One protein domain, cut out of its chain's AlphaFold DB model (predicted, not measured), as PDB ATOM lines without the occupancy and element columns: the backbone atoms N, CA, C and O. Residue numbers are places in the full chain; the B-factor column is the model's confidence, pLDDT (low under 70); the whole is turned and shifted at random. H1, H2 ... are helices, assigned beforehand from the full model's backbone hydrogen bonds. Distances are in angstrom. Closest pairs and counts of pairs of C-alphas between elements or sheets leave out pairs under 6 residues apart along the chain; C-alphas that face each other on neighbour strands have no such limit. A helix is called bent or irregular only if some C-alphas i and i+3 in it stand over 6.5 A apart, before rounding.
ATOM      1  N   TRP A   5    -119.155 -82.544  50.037       53.62
ATOM      2  CA  TRP A   5    -118.851 -81.207  50.563       53.62
ATOM      3  C   TRP A   5    -118.762 -80.115  49.486       53.62
ATOM      4  O   TRP A   5    -119.058 -78.954  49.765       53.62
ATOM      5  N   LEU A   6    -118.419 -80.473  48.242       53.12
ATOM      6  CA  LEU A   6    -118.294 -79.502  47.150       53.12
ATOM      7  C   LEU A   6    -119.658 -78.921  46.734       53.12
ATOM      8  O   LEU A   6    -119.756 -77.735  46.434       53.12
ATOM      9  N   LYS A   7    -120.721 -79.740  46.785       52.25
ATOM     10  CA  LYS A   7    -122.087 -79.340  46.399       52.25
ATOM     11  C   LYS A   7    -122.720 -78.353  47.390       52.25
ATOM     12  O   LYS A   7    -123.480 -77.475  46.986       52.25
ATOM     13  N   GLY A   8    -122.382 -78.467  48.679       55.97
ATOM     14  CA  GLY A   8    -122.821 -77.516  49.708       55.97
ATOM     15  C   GLY A   8    -122.173 -76.136  49.548       55.97
ATOM     16  O   GLY A   8    -122.840 -75.115  49.696       55.97
ATOM     17  N   LEU A   9    -120.895 -76.103  49.154       54.44
ATOM     18  CA  LEU A   9    -120.146 -74.864  48.922       54.44
ATOM     19  C   LEU A   9    -120.648 -74.103  47.680       54.44
ATOM     20  O   LEU A   9    -120.754 -72.875  47.703       54.44
ATOM     21  N   THR A  10    -121.022 -74.825  46.618       57.28
ATOM     22  CA  THR A  10    -121.651 -74.239  45.420       57.28
ATOM     23  C   THR A  10    -123.064 -73.713  45.690       57.28
ATOM     24  O   THR A  10    -123.468 -72.707  45.119       57.28
ATOM     25  N   GLY A  11    -123.821 -74.347  46.594       58.03
ATOM     26  CA  GLY A  11    -125.148 -73.863  46.994       58.03
ATOM     27  C   GLY A  11    -125.086 -72.556  47.790       58.03
ATOM     28  O   GLY A  11    -125.835 -71.624  47.513       58.03
ATOM     29  N   LEU A  12    -124.143 -72.449  48.732       57.25
ATOM     30  CA  LEU A  12    -123.954 -71.247  49.555       57.25
ATOM     31  C   LEU A  12    -123.445 -70.045  48.738       57.25
ATOM     32  O   LEU A  12    -123.859 -68.909  48.968       57.25
ATOM     33  N   THR A  13    -122.583 -70.297  47.751       59.03
ATOM     34  CA  THR A  13    -122.071 -69.262  46.836       59.03
ATOM     35  C   THR A  13    -123.130 -68.739  45.867       59.03
ATOM     36  O   THR A  13    -123.042 -67.580  45.477       59.03
ATOM     37  N   LEU A  14    -124.151 -69.534  45.526       63.69
ATOM     38  CA  LEU A  14    -125.307 -69.093  44.729       63.69
ATOM     39  C   LEU A  14    -126.427 -68.472  45.580       63.69
ATOM     40  O   LEU A  14    -127.169 -67.624  45.092       63.69
ATOM     41  N   LEU A  15    -126.529 -68.831  46.861       70.00
ATOM     42  CA  LEU A  15    -127.490 -68.231  47.794       70.00
ATOM     43  C   LEU A  15    -127.177 -66.765  48.095       70.00
ATOM     44  O   LEU A  15    -128.087 -65.948  48.171       70.00
ATOM     45  N   LEU A  16    -125.902 -66.411  48.226       68.25
ATOM     46  CA  LEU A  16    -125.472 -65.038  48.489       68.25
ATOM     47  C   LEU A  16    -125.922 -64.018  47.424       68.25
ATOM     48  O   LEU A  16    -126.550 -63.030  47.804       68.25
ATOM     49  N   PRO A  17    -125.684 -64.218  46.113       71.25
ATOM     50  CA  PRO A  17    -126.184 -63.305  45.093       71.25
ATOM     51  C   PRO A  17    -127.713 -63.301  45.032       71.25
ATOM     52  O   PRO A  17    -128.285 -62.244  44.806       71.25
ATOM     53  N   LEU A  18    -128.390 -64.424  45.301       71.44
ATOM     54  CA  LEU A  18    -129.854 -64.461  45.383       71.44
ATOM     55  C   LEU A  18    -130.394 -63.633  46.555       71.44
ATOM     56  O   LEU A  18    -131.368 -62.908  46.383       71.44
ATOM     57  N   ILE A  19    -129.744 -63.686  47.717       76.12
ATOM     58  CA  ILE A  19    -130.086 -62.860  48.881       76.12
ATOM     59  C   ILE A  19    -129.828 -61.382  48.575       76.12
ATOM     60  O   ILE A  19    -130.660 -60.544  48.897       76.12
ATOM     61  N   VAL A  20    -128.723 -61.047  47.905       70.75
ATOM     62  CA  VAL A  20    -128.426 -59.666  47.486       70.75
ATOM     63  C   VAL A  20    -129.445 -59.163  46.462       70.75
ATOM     64  O   VAL A  20    -129.953 -58.057  46.612       70.75
ATOM     65  N   ILE A  21    -129.795 -59.973  45.459       73.69
ATOM     66  CA  ILE A  21    -130.843 -59.659  44.480       73.69
ATOM     67  C   ILE A  21    -132.179 -59.465  45.194       73.69
ATOM     68  O   ILE A  21    -132.878 -58.500  44.909       73.69
ATOM     69  N   LEU A  22    -132.511 -60.326  46.157       76.38
ATOM     70  CA  LEU A  22    -133.716 -60.194  46.966       76.38
ATOM     71  C   LEU A  22    -133.701 -58.898  47.782       76.38
ATOM     72  O   LEU A  22    -134.693 -58.185  47.771       76.38
ATOM     73  N   ILE A  23    -132.587 -58.538  48.426       73.25
ATOM     74  CA  ILE A  23    -132.445 -57.277  49.172       73.25
ATOM     75  C   ILE A  23    -132.603 -56.072  48.237       73.25
ATOM     76  O   ILE A  23    -133.331 -55.141  48.564       73.25
ATOM     77  N   VAL A  24    -131.979 -56.085  47.058       71.88
ATOM     78  CA  VAL A  24    -132.105 -55.005  46.065       71.88
ATOM     79  C   VAL A  24    -133.536 -54.908  45.534       71.88
ATOM     80  O   VAL A  24    -134.077 -53.808  45.451       71.88
ATOM     81  N   LEU A  25    -134.178 -56.037  45.226       73.88
ATOM     82  CA  LEU A  25    -135.580 -56.090  44.812       73.88
ATOM     83  C   LEU A  25    -136.513 -55.607  45.920       73.88
ATOM     84  O   LEU A  25    -137.452 -54.879  45.627       73.88
ATOM     85  N   LEU A  26    -136.239 -55.952  47.180       71.38
ATOM     86  CA  LEU A  26    -136.976 -55.444  48.332       71.38
ATOM     87  C   LEU A  26    -136.779 -53.936  48.468       71.38
ATOM     88  O   LEU A  26    -137.757 -53.233  48.643       71.38
ATOM     89  N   ILE A  27    -135.570 -53.403  48.303       69.69
ATOM     90  CA  ILE A  27    -135.320 -51.954  48.355       69.69
ATOM     91  C   ILE A  27    -136.033 -51.222  47.209       69.69
ATOM     92  O   ILE A  27    -136.628 -50.172  47.438       69.69
ATOM     93  N   LEU A  28    -136.036 -51.779  45.995       71.12
ATOM     94  CA  LEU A  28    -136.783 -51.234  44.856       71.12
ATOM     95  C   LEU A  28    -138.299 -51.323  45.066       71.12
ATOM     96  O   LEU A  28    -139.010 -50.372  44.751       71.12
ATOM     97  N   LEU A  29    -138.789 -52.429  45.634       71.12
ATOM     98  CA  LEU A  29    -140.190 -52.602  46.003       71.12
ATOM     99  C   LEU A  29    -140.578 -51.588  47.077       71.12
ATOM    100  O   LEU A  29    -141.597 -50.937  46.920       71.12
ATOM    101  N   MET A  30    -139.744 -51.394  48.099       65.50
ATOM    102  CA  MET A  30    -139.943 -50.416  49.168       65.50
ATOM    103  C   MET A  30    -139.891 -48.985  48.642       65.50
ATOM    104  O   MET A  30    -140.658 -48.143  49.087       65.50
ATOM    105  N   LEU A  31    -139.043 -48.687  47.656       61.97
ATOM    106  CA  LEU A  31    -139.022 -47.389  46.983       61.97
ATOM    107  C   LEU A  31    -140.301 -47.168  46.160       61.97
ATOM    108  O   LEU A  31    -140.888 -46.090  46.207       61.97
ATOM    109  N   HIS A  32    -140.764 -48.193  45.443       67.12
ATOM    110  CA  HIS A  32    -141.988 -48.145  44.644       67.12
ATOM    111  C   HIS A  32    -143.250 -48.051  45.519       67.12
ATOM    112  O   HIS A  32    -144.128 -47.228  45.261       67.12
ATOM    113  N   THR A  33    -143.335 -48.844  46.590       66.12
ATOM    114  CA  THR A  33    -144.437 -48.793  47.556       66.12
ATOM    115  C   THR A  33    -144.397 -47.509  48.366       66.12
ATOM    116  O   THR A  33    -145.465 -46.962  48.589       66.12
ATOM    117  N   ASN A  34    -143.229 -46.962  48.720       59.28
ATOM    118  CA  ASN A  34    -143.117 -45.642  49.352       59.28
ATOM    119  C   ASN A  34    -143.544 -44.513  48.421       59.28
ATOM    120  O   ASN A  34    -144.227 -43.608  48.873       59.28
ATOM    121  N   MET A  35    -143.210 -44.548  47.128       54.38
ATOM    122  CA  MET A  35    -143.721 -43.555  46.174       54.38
ATOM    123  C   MET A  35    -145.253 -43.615  46.085       54.38
ATOM    124  O   MET A  35    -145.916 -42.581  46.092       54.38
ATOM    125  N   LEU A  36    -145.830 -44.820  46.088       51.97
ATOM    126  CA  LEU A  36    -147.280 -45.011  46.146       51.97
ATOM    127  C   LEU A  36    -147.871 -44.627  47.509       51.97
ATOM    128  O   LEU A  36    -148.968 -44.084  47.556       51.97
ATOM    129  N   HIS A  37    -147.159 -44.869  48.608       51.94
ATOM    130  CA  HIS A  37    -147.597 -44.561  49.965       51.94
ATOM    131  C   HIS A  37    -147.485 -43.070  50.259       51.94
ATOM    132  O   HIS A  37    -148.375 -42.548  50.890       51.94
ATOM    133  N   VAL A  38    -146.489 -42.346  49.748       51.47
ATOM    134  CA  VAL A  38    -146.412 -40.876  49.815       51.47
ATOM    135  C   VAL A  38    -147.580 -40.255  49.042       51.47
ATOM    136  O   VAL A  38    -148.241 -39.352  49.546       51.47
ATOM    137  N   VAL A  39    -147.916 -40.800  47.866       51.94
ATOM    138  CA  VAL A  39    -149.101 -40.379  47.093       51.94
ATOM    139  C   VAL A  39    -150.414 -40.724  47.816       51.94
ATOM    140  O   VAL A  39    -151.359 -39.942  47.780       51.94
ATOM    141  N   LYS A  40    -150.483 -41.869  48.506       50.53
ATOM    142  CA  LYS A  40    -151.682 -42.351  49.218       50.53
ATOM    143  C   LYS A  40    -151.823 -41.783  50.641       50.53
ATOM    144  O   LYS A  40    -152.935 -41.636  51.132       50.53
ATOM    145  N   SER A  41    -150.717 -41.405  51.274       47.91
ATOM    146  CA  SER A  41    -150.607 -40.798  52.608       47.91
ATOM    147  C   SER A  41    -151.022 -39.337  52.599       47.91
ATOM    148  O   SER A  41    -151.481 -38.845  53.621       47.91
ATOM    149  N   GLN A  42    -150.940 -38.658  51.453       51.28
ATOM    150  CA  GLN A  42    -151.559 -37.343  51.289       51.28
ATOM    151  C   GLN A  42    -153.102 -37.413  51.395       51.28
ATOM    152  O   GLN A  42    -153.742 -36.374  51.513       51.28
ATOM    153  N   ILE A  43    -153.700 -38.617  51.334       55.09
ATOM    154  CA  ILE A  43    -155.156 -38.839  51.296       55.09
ATOM    155  C   ILE A  43    -155.721 -39.377  52.626       55.09
ATOM    156  O   ILE A  43    -156.876 -39.098  52.923       55.09
ATOM    157  N   ASN A  44    -154.957 -40.115  53.440       47.81
ATOM    158  CA  ASN A  44    -155.480 -40.775  54.647       47.81
ATOM    159  C   ASN A  44    -154.622 -40.433  55.872       47.81
ATOM    160  O   ASN A  44    -153.743 -41.188  56.284       47.81
ATOM    161  N   SER A  45    -154.849 -39.238  56.404       52.97
ATOM    162  CA  SER A  45    -154.332 -38.806  57.694       52.97
ATOM    163  C   SER A  45    -154.948 -39.631  58.825       52.97
ATOM    164  O   SER A  45    -156.142 -39.917  58.804       52.97
ATOM    165  N   ASP A  46    -154.109 -39.918  59.818       52.97
ATOM    166  CA  ASP A  46    -154.416 -40.433  61.155       52.97
ATOM    167  C   ASP A  46    -154.284 -41.959  61.326       52.97
ATOM    168  O   ASP A  46    -155.071 -42.746  60.807       52.97
ATOM    169  N   LEU A  47    -153.290 -42.338  62.152       50.84
ATOM    170  CA  LEU A  47    -153.137 -43.605  62.898       50.84
ATOM    171  C   LEU A  47    -152.001 -44.585  62.520       50.84
ATOM    172  O   LEU A  47    -152.165 -45.780  62.736       50.84
ATOM    173  N   PHE A  48    -150.830 -44.145  62.042       54.03
ATOM    174  CA  PHE A  48    -149.678 -45.064  61.890       54.03
ATOM    175  C   PHE A  48    -148.315 -44.381  62.121       54.03
ATOM    176  O   PHE A  48    -147.478 -44.282  61.229       54.03
ATOM    177  N   THR A  49    -148.100 -43.842  63.322       57.91
ATOM    178  CA  THR A  49    -146.897 -43.056  63.649       57.91
ATOM    179  C   THR A  49    -145.692 -43.904  64.074       57.91
ATOM    180  O   THR A  49    -144.588 -43.548  63.690       57.91
ATOM    181  N   ASP A  50    -145.851 -45.020  64.798       56.16
ATOM    182  CA  ASP A  50    -144.698 -45.771  65.351       56.16
ATOM    183  C   ASP A  50    -144.001 -46.707  64.344       56.16
ATOM    184  O   ASP A  50    -142.773 -46.691  64.233       56.16
ATOM    185  N   ASP A  51    -144.753 -47.466  63.542       58.22
ATOM    186  CA  ASP A  51    -144.165 -48.354  62.522       58.22
ATOM    187  C   ASP A  51    -143.473 -47.574  61.387       58.22
ATOM    188  O   ASP A  51    -142.523 -48.060  60.764       58.22
ATOM    189  N   TYR A  52    -143.895 -46.326  61.156       63.78
ATOM    190  CA  TYR A  52    -143.308 -45.440  60.153       63.78
ATOM    191  C   TYR A  52    -141.839 -45.098  60.466       63.78
ATOM    192  O   TYR A  52    -140.991 -45.148  59.572       63.78
ATOM    193  N   TYR A  53    -141.497 -44.843  61.736       66.94
ATOM    194  CA  TYR A  53    -140.125 -44.496  62.131       66.94
ATOM    195  C   TYR A  53    -139.146 -45.661  61.975       66.94
ATOM    196  O   TYR A  53    -138.014 -45.461  61.530       66.94
ATOM    197  N   ILE A  54    -139.567 -46.884  62.314       65.94
ATOM    198  CA  ILE A  54    -138.737 -48.083  62.126       65.94
ATOM    199  C   ILE A  54    -138.465 -48.308  60.639       65.94
ATOM    200  O   ILE A  54    -137.327 -48.562  60.242       65.94
ATOM    201  N   HIS A  55    -139.496 -48.167  59.810       67.06
ATOM    202  CA  HIS A  55    -139.381 -48.317  58.369       67.06
ATOM    203  C   HIS A  55    -138.425 -47.289  57.740       67.06
ATOM    204  O   HIS A  55    -137.547 -47.648  56.952       67.06
ATOM    205  N   GLU A  56    -138.542 -46.019  58.132       73.19
ATOM    206  CA  GLU A  56    -137.661 -44.947  57.666       73.19
ATOM    207  C   GLU A  56    -136.205 -45.159  58.115       73.19
ATOM    208  O   GLU A  56    -135.269 -44.991  57.328       73.19
ATOM    209  N   LEU A  57    -135.998 -45.630  59.350       73.44
ATOM    210  CA  LEU A  57    -134.671 -45.963  59.862       73.44
ATOM    211  C   LEU A  57    -134.022 -47.105  59.066       73.44
ATOM    212  O   LEU A  57    -132.862 -46.997  58.664       73.44
ATOM    213  N   VAL A  58    -134.763 -48.186  58.805       72.00
ATOM    214  CA  VAL A  58    -134.276 -49.332  58.017       72.00
ATOM    215  C   VAL A  58    -133.916 -48.902  56.597       72.00
ATOM    216  O   VAL A  58    -132.882 -49.326  56.070       72.00
ATOM    217  N   TYR A  59    -134.718 -48.025  55.994       75.31
ATOM    218  CA  TYR A  59    -134.438 -47.465  54.676       75.31
ATOM    219  C   TYR A  59    -133.113 -46.690  54.656       75.31
ATOM    220  O   TYR A  59    -132.250 -46.960  53.815       75.31
ATOM    221  N   ILE A  60    -132.905 -45.783  55.616       76.75
ATOM    222  CA  ILE A  60    -131.674 -44.985  55.714       76.75
ATOM    223  C   ILE A  60    -130.460 -45.892  55.945       76.75
ATOM    224  O   ILE A  60    -129.443 -45.741  55.268       76.75
ATOM    225  N   CYS A  61    -130.561 -46.861  56.855       77.31
ATOM    226  CA  CYS A  61    -129.485 -47.811  57.134       77.31
ATOM    227  C   CYS A  61    -129.125 -48.656  55.904       77.31
ATOM    228  O   CYS A  61    -127.946 -48.846  55.610       77.31
ATOM    229  N   SER A  62    -130.128 -49.112  55.151       76.69
ATOM    230  CA  SER A  62    -129.915 -49.876  53.918       76.69
ATOM    231  C   SER A  62    -129.234 -49.024  52.847       76.69
ATOM    232  O   SER A  62    -128.267 -49.458  52.228       76.69
ATOM    233  N   TYR A  63    -129.676 -47.777  52.667       81.56
ATOM    234  CA  TYR A  63    -129.048 -46.835  51.742       81.56
ATOM    235  C   TYR A  63    -127.574 -46.565  52.097       81.56
ATOM    236  O   TYR A  63    -126.706 -46.581  51.219       81.56
ATOM    237  N   LEU A  64    -127.273 -46.363  53.382       85.56
ATOM    238  CA  LEU A  64    -125.908 -46.165  53.881       85.56
ATOM    239  C   LEU A  64    -125.016 -47.387  53.633       85.56
ATOM    240  O   LEU A  64    -123.894 -47.234  53.152       85.56
ATOM    241  N   ALA A  65    -125.535 -48.591  53.886       82.56
ATOM    242  CA  ALA A  65    -124.844 -49.848  53.609       82.56
ATOM    243  C   ALA A  65    -124.517 -50.007  52.115       82.56
ATOM    244  O   ALA A  65    -123.391 -50.339  51.751       82.56
ATOM    245  N   LEU A  66    -125.479 -49.711  51.234       79.50
ATOM    246  CA  LEU A  66    -125.296 -49.805  49.783       79.50
ATOM    247  C   LEU A  66    -124.295 -48.786  49.231       79.50
ATOM    248  O   LEU A  66    -123.631 -49.064  48.233       79.50
ATOM    249  N   THR A  67    -124.186 -47.613  49.853       85.69
ATOM    250  CA  THR A  67    -123.304 -46.521  49.405       85.69
ATOM    251  C   THR A  67    -121.978 -46.456  50.163       85.69
ATOM    252  O   THR A  67    -121.160 -45.587  49.860       85.69
ATOM    253  N   ASN A  68    -121.748 -47.380  51.102       88.69
ATOM    254  CA  ASN A  68    -120.607 -47.399  52.020       88.69
ATOM    255  C   ASN A  68    -120.362 -46.036  52.682       88.69
ATOM    256  O   ASN A  68    -119.262 -45.487  52.641       88.69
ATOM    257  N   GLN A  69    -121.431 -45.457  53.229       87.00
ATOM    258  CA  GLN A  69    -121.382 -44.186  53.940       87.00
ATOM    259  C   GLN A  69    -121.770 -44.381  55.398       87.00
ATOM    260  O   GLN A  69    -122.605 -45.219  55.733       87.00
ATOM    261  N   THR A  70    -121.222 -43.547  56.274       87.00
ATOM    262  CA  THR A  70    -121.661 -43.497  57.671       87.00
ATOM    263  C   THR A  70    -122.722 -42.416  57.877       87.00
ATOM    264  O   THR A  70    -122.763 -41.400  57.177       87.00
ATOM    265  N   THR A  71    -123.567 -42.583  58.895       87.44
ATOM    266  CA  THR A  71    -124.503 -41.529  59.333       87.44
ATOM    267  C   THR A  71    -123.766 -40.223  59.641       87.44
ATOM    268  O   THR A  71    -124.255 -39.139  59.321       87.44
ATOM    269  N   TYR A  72    -122.558 -40.320  60.205       85.06
ATOM    270  CA  TYR A  72    -121.703 -39.180  60.515       85.06
ATOM    271  C   TYR A  72    -121.272 -38.415  59.260       85.06
ATOM    272  O   TYR A  72    -121.358 -37.184  59.227       85.06
ATOM    273  N   GLU A  73    -120.851 -39.130  58.216       85.38
ATOM    274  CA  GLU A  73    -120.474 -38.531  56.935       85.38
ATOM    275  C   GLU A  73    -121.619 -37.749  56.303       85.38
ATOM    276  O   GLU A  73    -121.397 -36.645  55.805       85.38
ATOM    277  N   ILE A  74    -122.846 -38.276  56.360       84.06
ATOM    278  CA  ILE A  74    -124.023 -37.578  55.834       84.06
ATOM    279  C   ILE A  74    -124.377 -36.376  56.712       84.06
ATOM    280  O   ILE A  74    -124.474 -35.253  56.212       84.06
ATOM    281  N   ALA A  75    -124.515 -36.583  58.022       86.00
ATOM    282  CA  ALA A  75    -124.964 -35.547  58.947       86.00
ATOM    283  C   ALA A  75    -123.984 -34.365  59.042       86.00
ATOM    284  O   ALA A  75    -124.390 -33.227  59.280       86.00
ATOM    285  N   ARG A  76    -122.678 -34.613  58.872       84.81
ATOM    286  CA  ARG A  76    -121.626 -33.607  59.090       84.81
ATOM    287  C   ARG A  76    -120.712 -33.374  57.893       84.81
ATOM    288  O   ARG A  76    -119.673 -32.739  58.068       84.81
ATOM    289  N   ARG A  77    -121.113 -33.755  56.674       85.00
ATOM    290  CA  ARG A  77    -120.297 -33.648  55.445       85.00
ATOM    291  C   ARG A  77    -119.504 -32.343  55.311       85.00
ATOM    292  O   ARG A  77    -118.315 -32.373  55.029       85.00
ATOM    293  N   LYS A  78    -120.135 -31.186  55.562       84.44
ATOM    294  CA  LYS A  78    -119.498 -29.854  55.440       84.44
ATOM    295  C   LYS A  78    -118.371 -29.599  56.459       84.44
ATOM    296  O   LYS A  78    -117.481 -28.783  56.214       84.44
ATOM    297  N   ARG A  79    -118.431 -30.249  57.625       87.38
ATOM    298  CA  ARG A  79    -117.453 -30.101  58.715       87.38
ATOM    299  C   ARG A  79    -116.263 -31.049  58.565       87.38
ATOM    300  O   ARG A  79    -115.219 -30.783  59.145       87.38
ATOM    301  N   ILE A  80    -116.411 -32.113  57.781       88.31
ATOM    302  CA  ILE A  80    -115.378 -33.118  57.547       88.31
ATOM    303  C   ILE A  80    -114.385 -32.583  56.512       88.31
ATOM    304  O   ILE A  80    -114.749 -32.340  55.363       88.31
ATOM    305  N   SER A  81    -113.131 -32.383  56.922       88.00
ATOM    306  CA  SER A  81    -112.087 -31.757  56.099       88.00
ATOM    307  C   SER A  81    -111.863 -32.489  54.776       88.00
ATOM    308  O   SER A  81    -111.857 -31.853  53.724       88.00
ATOM    309  N   TYR A  82    -111.772 -33.819  54.814       85.50
ATOM    310  CA  TYR A  82    -111.496 -34.639  53.635       85.50
ATOM    311  C   TYR A  82    -112.668 -34.753  52.644       85.50
ATOM    312  O   TYR A  82    -112.466 -35.173  51.509       85.50
ATOM    313  N   LEU A  83    -113.887 -34.350  53.024       85.06
ATOM    314  CA  LEU A  83    -115.056 -34.361  52.132       85.06
ATOM    315  C   LEU A  83    -115.337 -33.008  51.469       85.06
ATOM    316  O   LEU A  83    -116.224 -32.933  50.620       85.06
ATOM    317  N   ARG A  84    -114.615 -31.935  51.827       85.56
ATOM    318  CA  ARG A  84    -114.895 -30.577  51.318       85.56
ATOM    319  C   ARG A  84    -114.674 -30.417  49.813       85.56
ATOM    320  O   ARG A  84    -115.387 -29.629  49.203       85.56
ATOM    321  N   GLY A  85    -113.727 -31.153  49.231       82.12
ATOM    322  CA  GLY A  85    -113.445 -31.139  47.789       82.12
ATOM    323  C   GLY A  85    -114.206 -32.198  46.986       82.12
ATOM    324  O   GLY A  85    -114.155 -32.184  45.764       82.12
ATOM    325  N   VAL A  86    -114.915 -33.117  47.646       85.75
ATOM    326  CA  VAL A  86    -115.534 -34.268  46.976       85.75
ATOM    327  C   VAL A  86    -116.849 -33.854  46.300       85.75
ATOM    328  O   VAL A  86    -117.714 -33.275  46.972       85.75
ATOM    329  N   PRO A  87    -117.074 -34.195  45.014       83.69
ATOM    330  CA  PRO A  87    -118.320 -33.861  44.336       83.69
ATOM    331  C   PRO A  87    -119.533 -34.476  45.051       83.69
ATOM    332  O   PRO A  87    -119.494 -35.588  45.575       83.69
ATOM    333  N   ARG A  88    -120.659 -33.755  45.086       78.44
ATOM    334  CA  ARG A  88    -121.827 -34.162  45.895       78.44
ATOM    335  C   ARG A  88    -122.494 -35.459  45.436       78.44
ATOM    336  O   ARG A  88    -123.112 -36.126  46.256       78.44
ATOM    337  N   LYS A  89    -122.383 -35.785  44.146       78.56
ATOM    338  CA  LYS A  89    -123.044 -36.937  43.510       78.56
ATOM    339  C   LYS A  89    -122.253 -38.242  43.631       78.56
ATOM    340  O   LYS A  89    -122.711 -39.258  43.129       78.56
ATOM    341  N   VAL A  90    -121.081 -38.212  44.266       83.88
ATOM    342  CA  VAL A  90    -120.234 -39.393  44.459       83.88
ATOM    343  C   VAL A  90    -120.042 -39.713  45.933       83.88
ATOM    344  O   VAL A  90    -119.944 -38.828  46.797       83.88
ATOM    345  N   HIS A  91    -119.983 -41.017  46.183       87.50
ATOM    346  CA  HIS A  91    -119.679 -41.628  47.466       87.50
ATOM    347  C   HIS A  91    -118.212 -42.085  47.400       87.50
ATOM    348  O   HIS A  91    -117.920 -43.063  46.709       87.50
ATOM    349  N   PRO A  92    -117.269 -41.359  48.028       87.12
ATOM    350  CA  PRO A  92    -115.842 -41.568  47.789       87.12
ATOM    351  C   PRO A  92    -115.367 -42.975  48.168       87.12
ATOM    352  O   PRO A  92    -114.590 -43.565  47.426       87.12
ATOM    353  N   PHE A  93    -115.900 -43.547  49.247       89.12
ATOM    354  CA  PHE A  93    -115.527 -44.884  49.724       89.12
ATOM    355  C   PHE A  93    -116.406 -46.014  49.172       89.12
ATOM    356  O   PHE A  93    -116.219 -47.171  49.540       89.12
ATOM    357  N   SER A  94    -117.369 -45.718  48.293       87.81
ATOM    358  CA  SER A  94    -118.180 -46.768  47.676       87.81
ATOM    359  C   SER A  94    -117.356 -47.558  46.664       87.81
ATOM    360  O   SER A  94    -116.752 -46.975  45.760       87.81
ATOM    361  N   LYS A  95    -117.381 -48.886  46.798       85.69
ATOM    362  CA  LYS A  95    -116.738 -49.859  45.900       85.69
ATOM    363  C   LYS A  95    -117.747 -50.569  44.990       85.69
ATOM    364  O   LYS A  95    -117.407 -51.568  44.377       85.69
ATOM    365  N   GLY A  96    -118.987 -50.078  44.932       81.38
ATOM    366  CA  GLY A  96    -120.105 -50.749  44.266       81.38
ATOM    367  C   GLY A  96    -120.972 -51.551  45.239       81.38
ATOM    368  O   GLY A  96    -120.521 -51.973  46.303       81.38
ATOM    369  N   ILE A  97    -122.244 -51.754  44.882       77.38
ATOM    370  CA  ILE A  97    -123.264 -52.325  45.782       77.38
ATOM    371  C   ILE A  97    -122.838 -53.696  46.320       77.38
ATOM    372  O   ILE A  97    -122.875 -53.929  47.527       77.38
ATOM    373  N   CYS A  98    -122.400 -54.597  45.439       72.94
ATOM    374  CA  CYS A  98    -122.016 -55.952  45.828       72.94
ATOM    375  C   CYS A  98    -120.816 -55.954  46.775       72.94
ATOM    376  O   CYS A  98    -120.819 -56.676  47.772       72.94
ATOM    377  N   ARG A  99    -119.799 -55.133  46.484       81.50
ATOM    378  CA  ARG A  99    -118.588 -55.070  47.299       81.50
ATOM    379  C   ARG A  99    -118.845 -54.417  48.650       81.50
ATOM    380  O   ARG A  99    -118.361 -54.929  49.650       81.50
ATOM    381  N   ASN A 100    -119.663 -53.369  48.692       84.38
ATOM    382  CA  ASN A 100    -120.052 -52.704  49.934       84.38
ATOM    383  C   ASN A 100    -120.816 -53.658  50.865       84.38
ATOM    384  O   ASN A 100    -120.504 -53.748  52.049       84.38
ATOM    385  N   LEU A 101    -121.769 -54.429  50.327       77.12
ATOM    386  CA  LEU A 101    -122.504 -55.429  51.107       77.12
ATOM    387  C   LEU A 101    -121.604 -56.581  51.566       77.12
ATOM    388  O   LEU A 101    -121.717 -57.027  52.705       77.12
ATOM    389  N   TYR A 102    -120.696 -57.052  50.708       77.75
ATOM    390  CA  TYR A 102    -119.712 -58.063  51.094       77.75
ATOM    391  C   TYR A 102    -118.822 -57.556  52.233       77.75
ATOM    392  O   TYR A 102    -118.637 -58.253  53.232       77.75
ATOM    393  N   ASP A 103    -118.318 -56.327  52.109       82.69
ATOM    394  CA  ASP A 103    -117.451 -55.716  53.109       82.69
ATOM    395  C   ASP A 103    -118.197 -55.508  54.443       82.69
ATOM    396  O   ASP A 103    -117.625 -55.747  55.504       82.69
ATOM    397  N   LEU A 104    -119.484 -55.153  54.407       80.38
ATOM    398  CA  LEU A 104    -120.301 -54.953  55.606       80.38
ATOM    399  C   LEU A 104    -120.721 -56.267  56.288       80.38
ATOM    400  O   LEU A 104    -120.667 -56.371  57.512       80.38
ATOM    401  N   CYS A 105    -121.179 -57.261  55.523       73.00
ATOM    402  CA  CYS A 105    -121.808 -58.467  56.071       73.00
ATOM    403  C   CYS A 105    -120.838 -59.638  56.270       73.00
ATOM    404  O   CYS A 105    -121.080 -60.494  57.119       73.00
ATOM    405  N   LEU A 106    -119.782 -59.724  55.457       70.88
ATOM    406  CA  LEU A 106    -118.938 -60.919  55.343       70.88
ATOM    407  C   LEU A 106    -117.455 -60.643  55.596       70.88
ATOM    408  O   LEU A 106    -116.684 -61.588  55.789       70.88
ATOM    409  N   SER A 107    -117.029 -59.377  55.610       71.50
ATOM    410  CA  SER A 107    -115.634 -59.053  55.885       71.50
ATOM    411  C   SER A 107    -115.282 -59.384  57.323       71.50
ATOM    412  O   SER A 107    -115.800 -58.820  58.283       71.50
ATOM    413  N   ARG A 108    -114.330 -60.299  57.479       63.91
ATOM    414  CA  ARG A 108    -113.769 -60.685  58.774       63.91
ATOM    415  C   ARG A 108    -112.541 -59.831  59.102       63.91
ATOM    416  O   ARG A 108    -111.517 -60.362  59.536       63.91
ATOM    417  N   GLN A 109    -112.608 -58.526  58.824       63.78
ATOM    418  CA  GLN A 109    -111.509 -57.604  59.107       63.78
ATOM    419  C   GLN A 109    -111.244 -57.564  60.616       63.78
ATOM    420  O   GLN A 109    -112.119 -57.258  61.423       63.78
ATOM    421  N   LYS A 110    -110.014 -57.910  61.004       55.97
ATOM    422  CA  LYS A 110    -109.526 -57.762  62.376       55.97
ATOM    423  C   LYS A 110    -108.901 -56.372  62.508       55.97
ATOM    424  O   LYS A 110    -107.734 -56.201  62.176       55.97
ATOM    425  N   GLY A 111    -109.681 -55.403  62.981       66.00
ATOM    426  CA  GLY A 111    -109.226 -54.037  63.266       66.00
ATOM    427  C   GLY A 111    -109.877 -52.963  62.391       66.00
ATOM    428  O   GLY A 111    -110.652 -53.265  61.489       66.00
ATOM    429  N   TYR A 112    -109.563 -51.701  62.684       66.00
ATOM    430  CA  TYR A 112    -110.033 -50.548  61.918       66.00
ATOM    431  C   TYR A 112    -109.063 -50.265  60.769       66.00
ATOM    432  O   TYR A 112    -107.920 -49.874  61.003       66.00
ATOM    433  N   VAL A 113    -109.515 -50.453  59.530       73.69
ATOM    434  CA  VAL A 113    -108.763 -50.049  58.338       73.69
ATOM    435  C   VAL A 113    -109.176 -48.624  57.984       73.69
ATOM    436  O   VAL A 113    -110.309 -48.394  57.566       73.69
ATOM    437  N   LEU A 114    -108.273 -47.656  58.165       76.69
ATOM    438  CA  LEU A 114    -108.478 -46.318  57.613       76.69
ATOM    439  C   LEU A 114    -108.197 -46.369  56.111       76.69
ATOM    440  O   LEU A 114    -107.047 -46.464  55.687       76.69
ATOM    441  N   GLU A 115    -109.260 -46.321  55.315       81.62
ATOM    442  CA  GLU A 115    -109.153 -46.230  53.864       81.62
ATOM    443  C   GLU A 115    -108.727 -44.812  53.463       81.62
ATOM    444  O   GLU A 115    -109.269 -43.813  53.946       81.62
ATOM    445  N   ALA A 116    -107.715 -44.718  52.599       85.25
ATOM    446  CA  ALA A 116    -107.275 -43.438  52.067       85.25
ATOM    447  C   ALA A 116    -108.372 -42.844  51.175       85.25
ATOM    448  O   ALA A 116    -109.032 -43.554  50.417       85.25
ATOM    449  N   VAL A 117    -108.562 -41.530  51.261       86.12
ATOM    450  CA  VAL A 117    -109.516 -40.818  50.404       86.12
ATOM    451  C   VAL A 117    -109.011 -40.917  48.962       86.12
ATOM    452  O   VAL A 117    -107.869 -40.518  48.720       86.12
ATOM    453  N   PRO A 118    -109.819 -41.431  48.013       87.19
ATOM    454  CA  PRO A 118    -109.405 -41.510  46.619       87.19
ATOM    455  C   PRO A 118    -109.058 -40.126  46.064       87.19
ATOM    456  O   PRO A 118    -109.636 -39.123  46.504       87.19
ATOM    457  N   PRO A 119    -108.124 -40.048  45.106       86.88
ATOM    458  CA  PRO A 119    -107.692 -38.777  44.557       86.88
ATOM    459  C   PRO A 119    -108.841 -38.099  43.788       86.88
ATOM    460  O   PRO A 119    -109.796 -38.735  43.331       86.88
ATOM    461  N   LEU A 120    -108.797 -36.766  43.721       85.69
ATOM    462  CA  LEU A 120    -109.938 -35.961  43.277       85.69
ATOM    463  C   LEU A 120    -110.310 -36.214  41.808       85.69
ATOM    464  O   LEU A 120    -111.491 -36.258  41.479       85.69
ATOM    465  N   ASP A 121    -109.319 -36.432  40.952       85.75
ATOM    466  CA  ASP A 121    -109.472 -36.781  39.537       85.75
ATOM    467  C   ASP A 121    -110.258 -38.086  39.342       85.75
ATOM    468  O   ASP A 121    -111.136 -38.172  38.477       85.75
ATOM    469  N   GLU A 122    -110.020 -39.084  40.194       86.38
ATOM    470  CA  GLU A 122    -110.783 -40.330  40.179       86.38
ATOM    471  C   GLU A 122    -112.238 -40.097  40.609       86.38
ATOM    472  O   GLU A 122    -113.178 -40.602  39.986       86.38
ATOM    473  N   LEU A 123    -112.449 -39.288  41.649       86.69
ATOM    474  CA  LEU A 123    -113.787 -38.940  42.132       86.69
ATOM    475  C   LEU A 123    -114.580 -38.132  41.098       86.69
ATOM    476  O   LEU A 123    -115.781 -38.354  40.930       86.69
ATOM    477  N   GLU A 124    -113.921 -37.234  40.370       85.00
ATOM    478  CA  GLU A 124    -114.510 -36.503  39.250       85.00
ATOM    479  C   GLU A 124    -114.869 -37.435  38.093       85.00
ATOM    480  O   GLU A 124    -115.953 -37.308  37.525       85.00
ATOM    481  N   ALA A 125    -114.014 -38.412  37.773       83.88
ATOM    482  CA  ALA A 125    -114.305 -39.419  36.757       83.88
ATOM    483  C   ALA A 125    -115.528 -40.275  37.124       83.88
ATOM    484  O   ALA A 125    -116.348 -40.558  36.250       83.88
ATOM    485  N   ARG A 126    -115.686 -40.638  38.405       79.44
ATOM    486  CA  ARG A 126    -116.870 -41.349  38.926       79.44
ATOM    487  C   ARG A 126    -118.131 -40.478  38.942       79.44
ATOM    488  O   ARG A 126    -119.234 -41.005  38.869       79.44
ATOM    489  N   ALA A 127    -117.985 -39.156  39.038       81.25
ATOM    490  CA  ALA A 127    -119.107 -38.217  39.013       81.25
ATOM    491  C   ALA A 127    -119.631 -37.935  37.596       81.25
ATOM    492  O   ALA A 127    -120.658 -37.263  37.446       81.25
ATOM    493  N   ARG A 128    -118.934 -38.422  36.558       80.69
ATOM    494  CA  ARG A 128    -119.366 -38.257  35.169       80.69
ATOM    495  C   ARG A 128    -120.672 -39.021  34.919       80.69
ATOM    496  O   ARG A 128    -120.858 -40.108  35.464       80.69
ATOM    497  N   PRO A 129    -121.579 -38.475  34.092       77.75
ATOM    498  CA  PRO A 129    -122.788 -39.180  33.693       77.75
ATOM    499  C   PRO A 129    -122.450 -40.506  33.009       77.75
ATOM    500  O   PRO A 129    -121.499 -40.575  32.230       77.75
ATOM    501  N   TYR A 130    -123.260 -41.530  33.264       66.69
ATOM    502  CA  TYR A 130    -123.140 -42.808  32.572       66.69
ATOM    503  C   TYR A 130    -123.401 -42.637  31.076       66.69
ATOM    504  O   TYR A 130    -124.380 -42.005  30.671       66.69
ATOM    505  N   THR A 131    -122.551 -43.244  30.255       74.19
ATOM    506  CA  THR A 131    -122.798 -43.408  28.822       74.19
ATOM    507  C   THR A 131    -123.396 -44.786  28.542       74.19
ATOM    508  O   THR A 131    -123.258 -45.712  29.342       74.19
ATOM    509  N   CYS A 132    -124.021 -44.972  27.375       66.06
ATOM    510  CA  CYS A 132    -124.556 -46.278  26.963       66.06
ATOM    511  C   CYS A 132    -123.492 -47.391  26.993       66.06
ATOM    512  O   CYS A 132    -123.811 -48.546  27.261       66.06
ATOM    513  N   ARG A 133    -122.217 -47.046  26.774       70.00
ATOM    514  CA  ARG A 133    -121.091 -47.982  26.853       70.00
ATOM    515  C   ARG A 133    -120.771 -48.396  28.295       70.00
ATOM    516  O   ARG A 133    -120.446 -49.556  28.520       70.00
ATOM    517  N   ASP A 134    -120.909 -47.491  29.266       62.94
ATOM    518  CA  ASP A 134    -120.675 -47.794  30.687       62.94
ATOM    519  C   ASP A 134    -121.711 -48.781  31.249       62.94
ATOM    520  O   ASP A 134    -121.379 -49.602  32.105       62.94
ATOM    521  N   VAL A 135    -122.947 -48.732  30.737       56.31
ATOM    522  CA  VAL A 135    -124.028 -49.663  31.106       56.31
ATOM    523  C   VAL A 135    -123.733 -51.075  30.593       56.31
ATOM    524  O   VAL A 135    -123.892 -52.043  31.330       56.31
ATOM    525  N   ILE A 136    -123.249 -51.195  29.353       56.25
ATOM    526  CA  ILE A 136    -122.925 -52.489  28.724       56.25
ATOM    527  C   ILE A 136    -121.692 -53.138  29.378       56.25
ATOM    528  O   ILE A 136    -121.605 -54.360  29.454       56.25
ATOM    529  N   CYS A 137    -120.745 -52.338  29.880       57.16
ATOM    530  CA  CYS A 137    -119.514 -52.832  30.502       57.16
ATOM    531  C   CYS A 137    -119.614 -53.096  32.018       57.16
ATOM    532  O   CYS A 137    -118.587 -53.386  32.624       57.16
ATOM    533  N   CYS A 138    -120.802 -53.008  32.634       54.50
ATOM    534  CA  CYS A 138    -121.011 -53.253  34.070       54.50
ATOM    535  C   CYS A 138    -119.967 -52.569  34.970       54.50
ATOM    536  O   CYS A 138    -119.360 -53.194  35.836       54.50
TER     537      CYS A 138
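What this domain is: This is residues 5 to 138 of the 141 residues of an uncharacterized protein of Triticum turgidum subsp. durum (UniProt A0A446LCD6). One very long helix, H1, runs past a loose cluster of short helices and long links, and H2 folds back from it to that cluster, where its last residues meet H4. Both ends of H1 stick out, residues 5 to 15 at one end and residues 35 to 54, with the link and the first part of H2, at the other; residues 108 to 114 and the tail of residues 129 to 138, with H6, stick out too. The printed part has 134 residues with six named helices, H1 to H6 in order, and no named strand; the class is all helix. The whole is loose, with a radius of gyration of the C-alphas of 18.6 A and spans of 51 by 49 by 39 A.

How they stand to each other: Begin with H1, residues 5 to 41, which touches no helix. It is close to but not clearly touching H2, residues 50 to 67; their closest C-alphas, of Ile 27 and Tyr 59, are 7.8 A apart, at a steep tilt of 54 degrees, opposite ways. H1 is also close to but not clearly touching H4, residues 97 to 105, with the C-alphas of Val 20 and Cys 98 closest at 7.6 A; the two are only just about perpendicular, at 71 degrees. Look next at Leu 66 and Ile 97, whose C-alphas, 5.1 A apart, are the closest where H2 touches H4, with residues 65 to 67 of H2 alone. Their steep tilt is 69.7 degrees, only just short of about perpendicular, opposite ways. H3, residues 71 to 79, is close to but not clearly touching H2, with the C-alphas of Leu 64 and Thr 71 closest at 7.3 A. H5, residues 120 to 126, touches no helix; H6, residues 132 to 136, likewise touches no helix, and H5 and H6 are apart. Every O i to N i+4 pair is within hydrogen-bond range in H4, H5 and H6, against 32 of 33 in H1, 13 of 14 in H2 and 3 of 5 in H3.

Where its parts are: Find C-alpha 5 at (-118.851, -81.207, 50.563); from there H1 runs 51.4 A to C-alpha 41 at (-150.607, -40.798, 52.608). H2 spans 26.7 A, H3 13.4 A, H4 12.1 A, H5 9.8 A and H6 6.7 A. H3 is irregular, with C-alphas 75 and 78 lying 8.6 A apart. H6 ends at C-alpha 136, (-122.925, -52.489, 28.724).

The domain as a whole: The C-alphas of Trp 5 and Ile 43 are the two farthest apart, 55.8 A. The printed part has no cut. The links H3 to H4, 17 residues, and H4 to H5, 14 residues, are long. Mean pLDDT of the printed part is 72.2; 50 residues are under 70, among them residues 5 to 14, 30 to 55, 108 to 112 and 134 to 138.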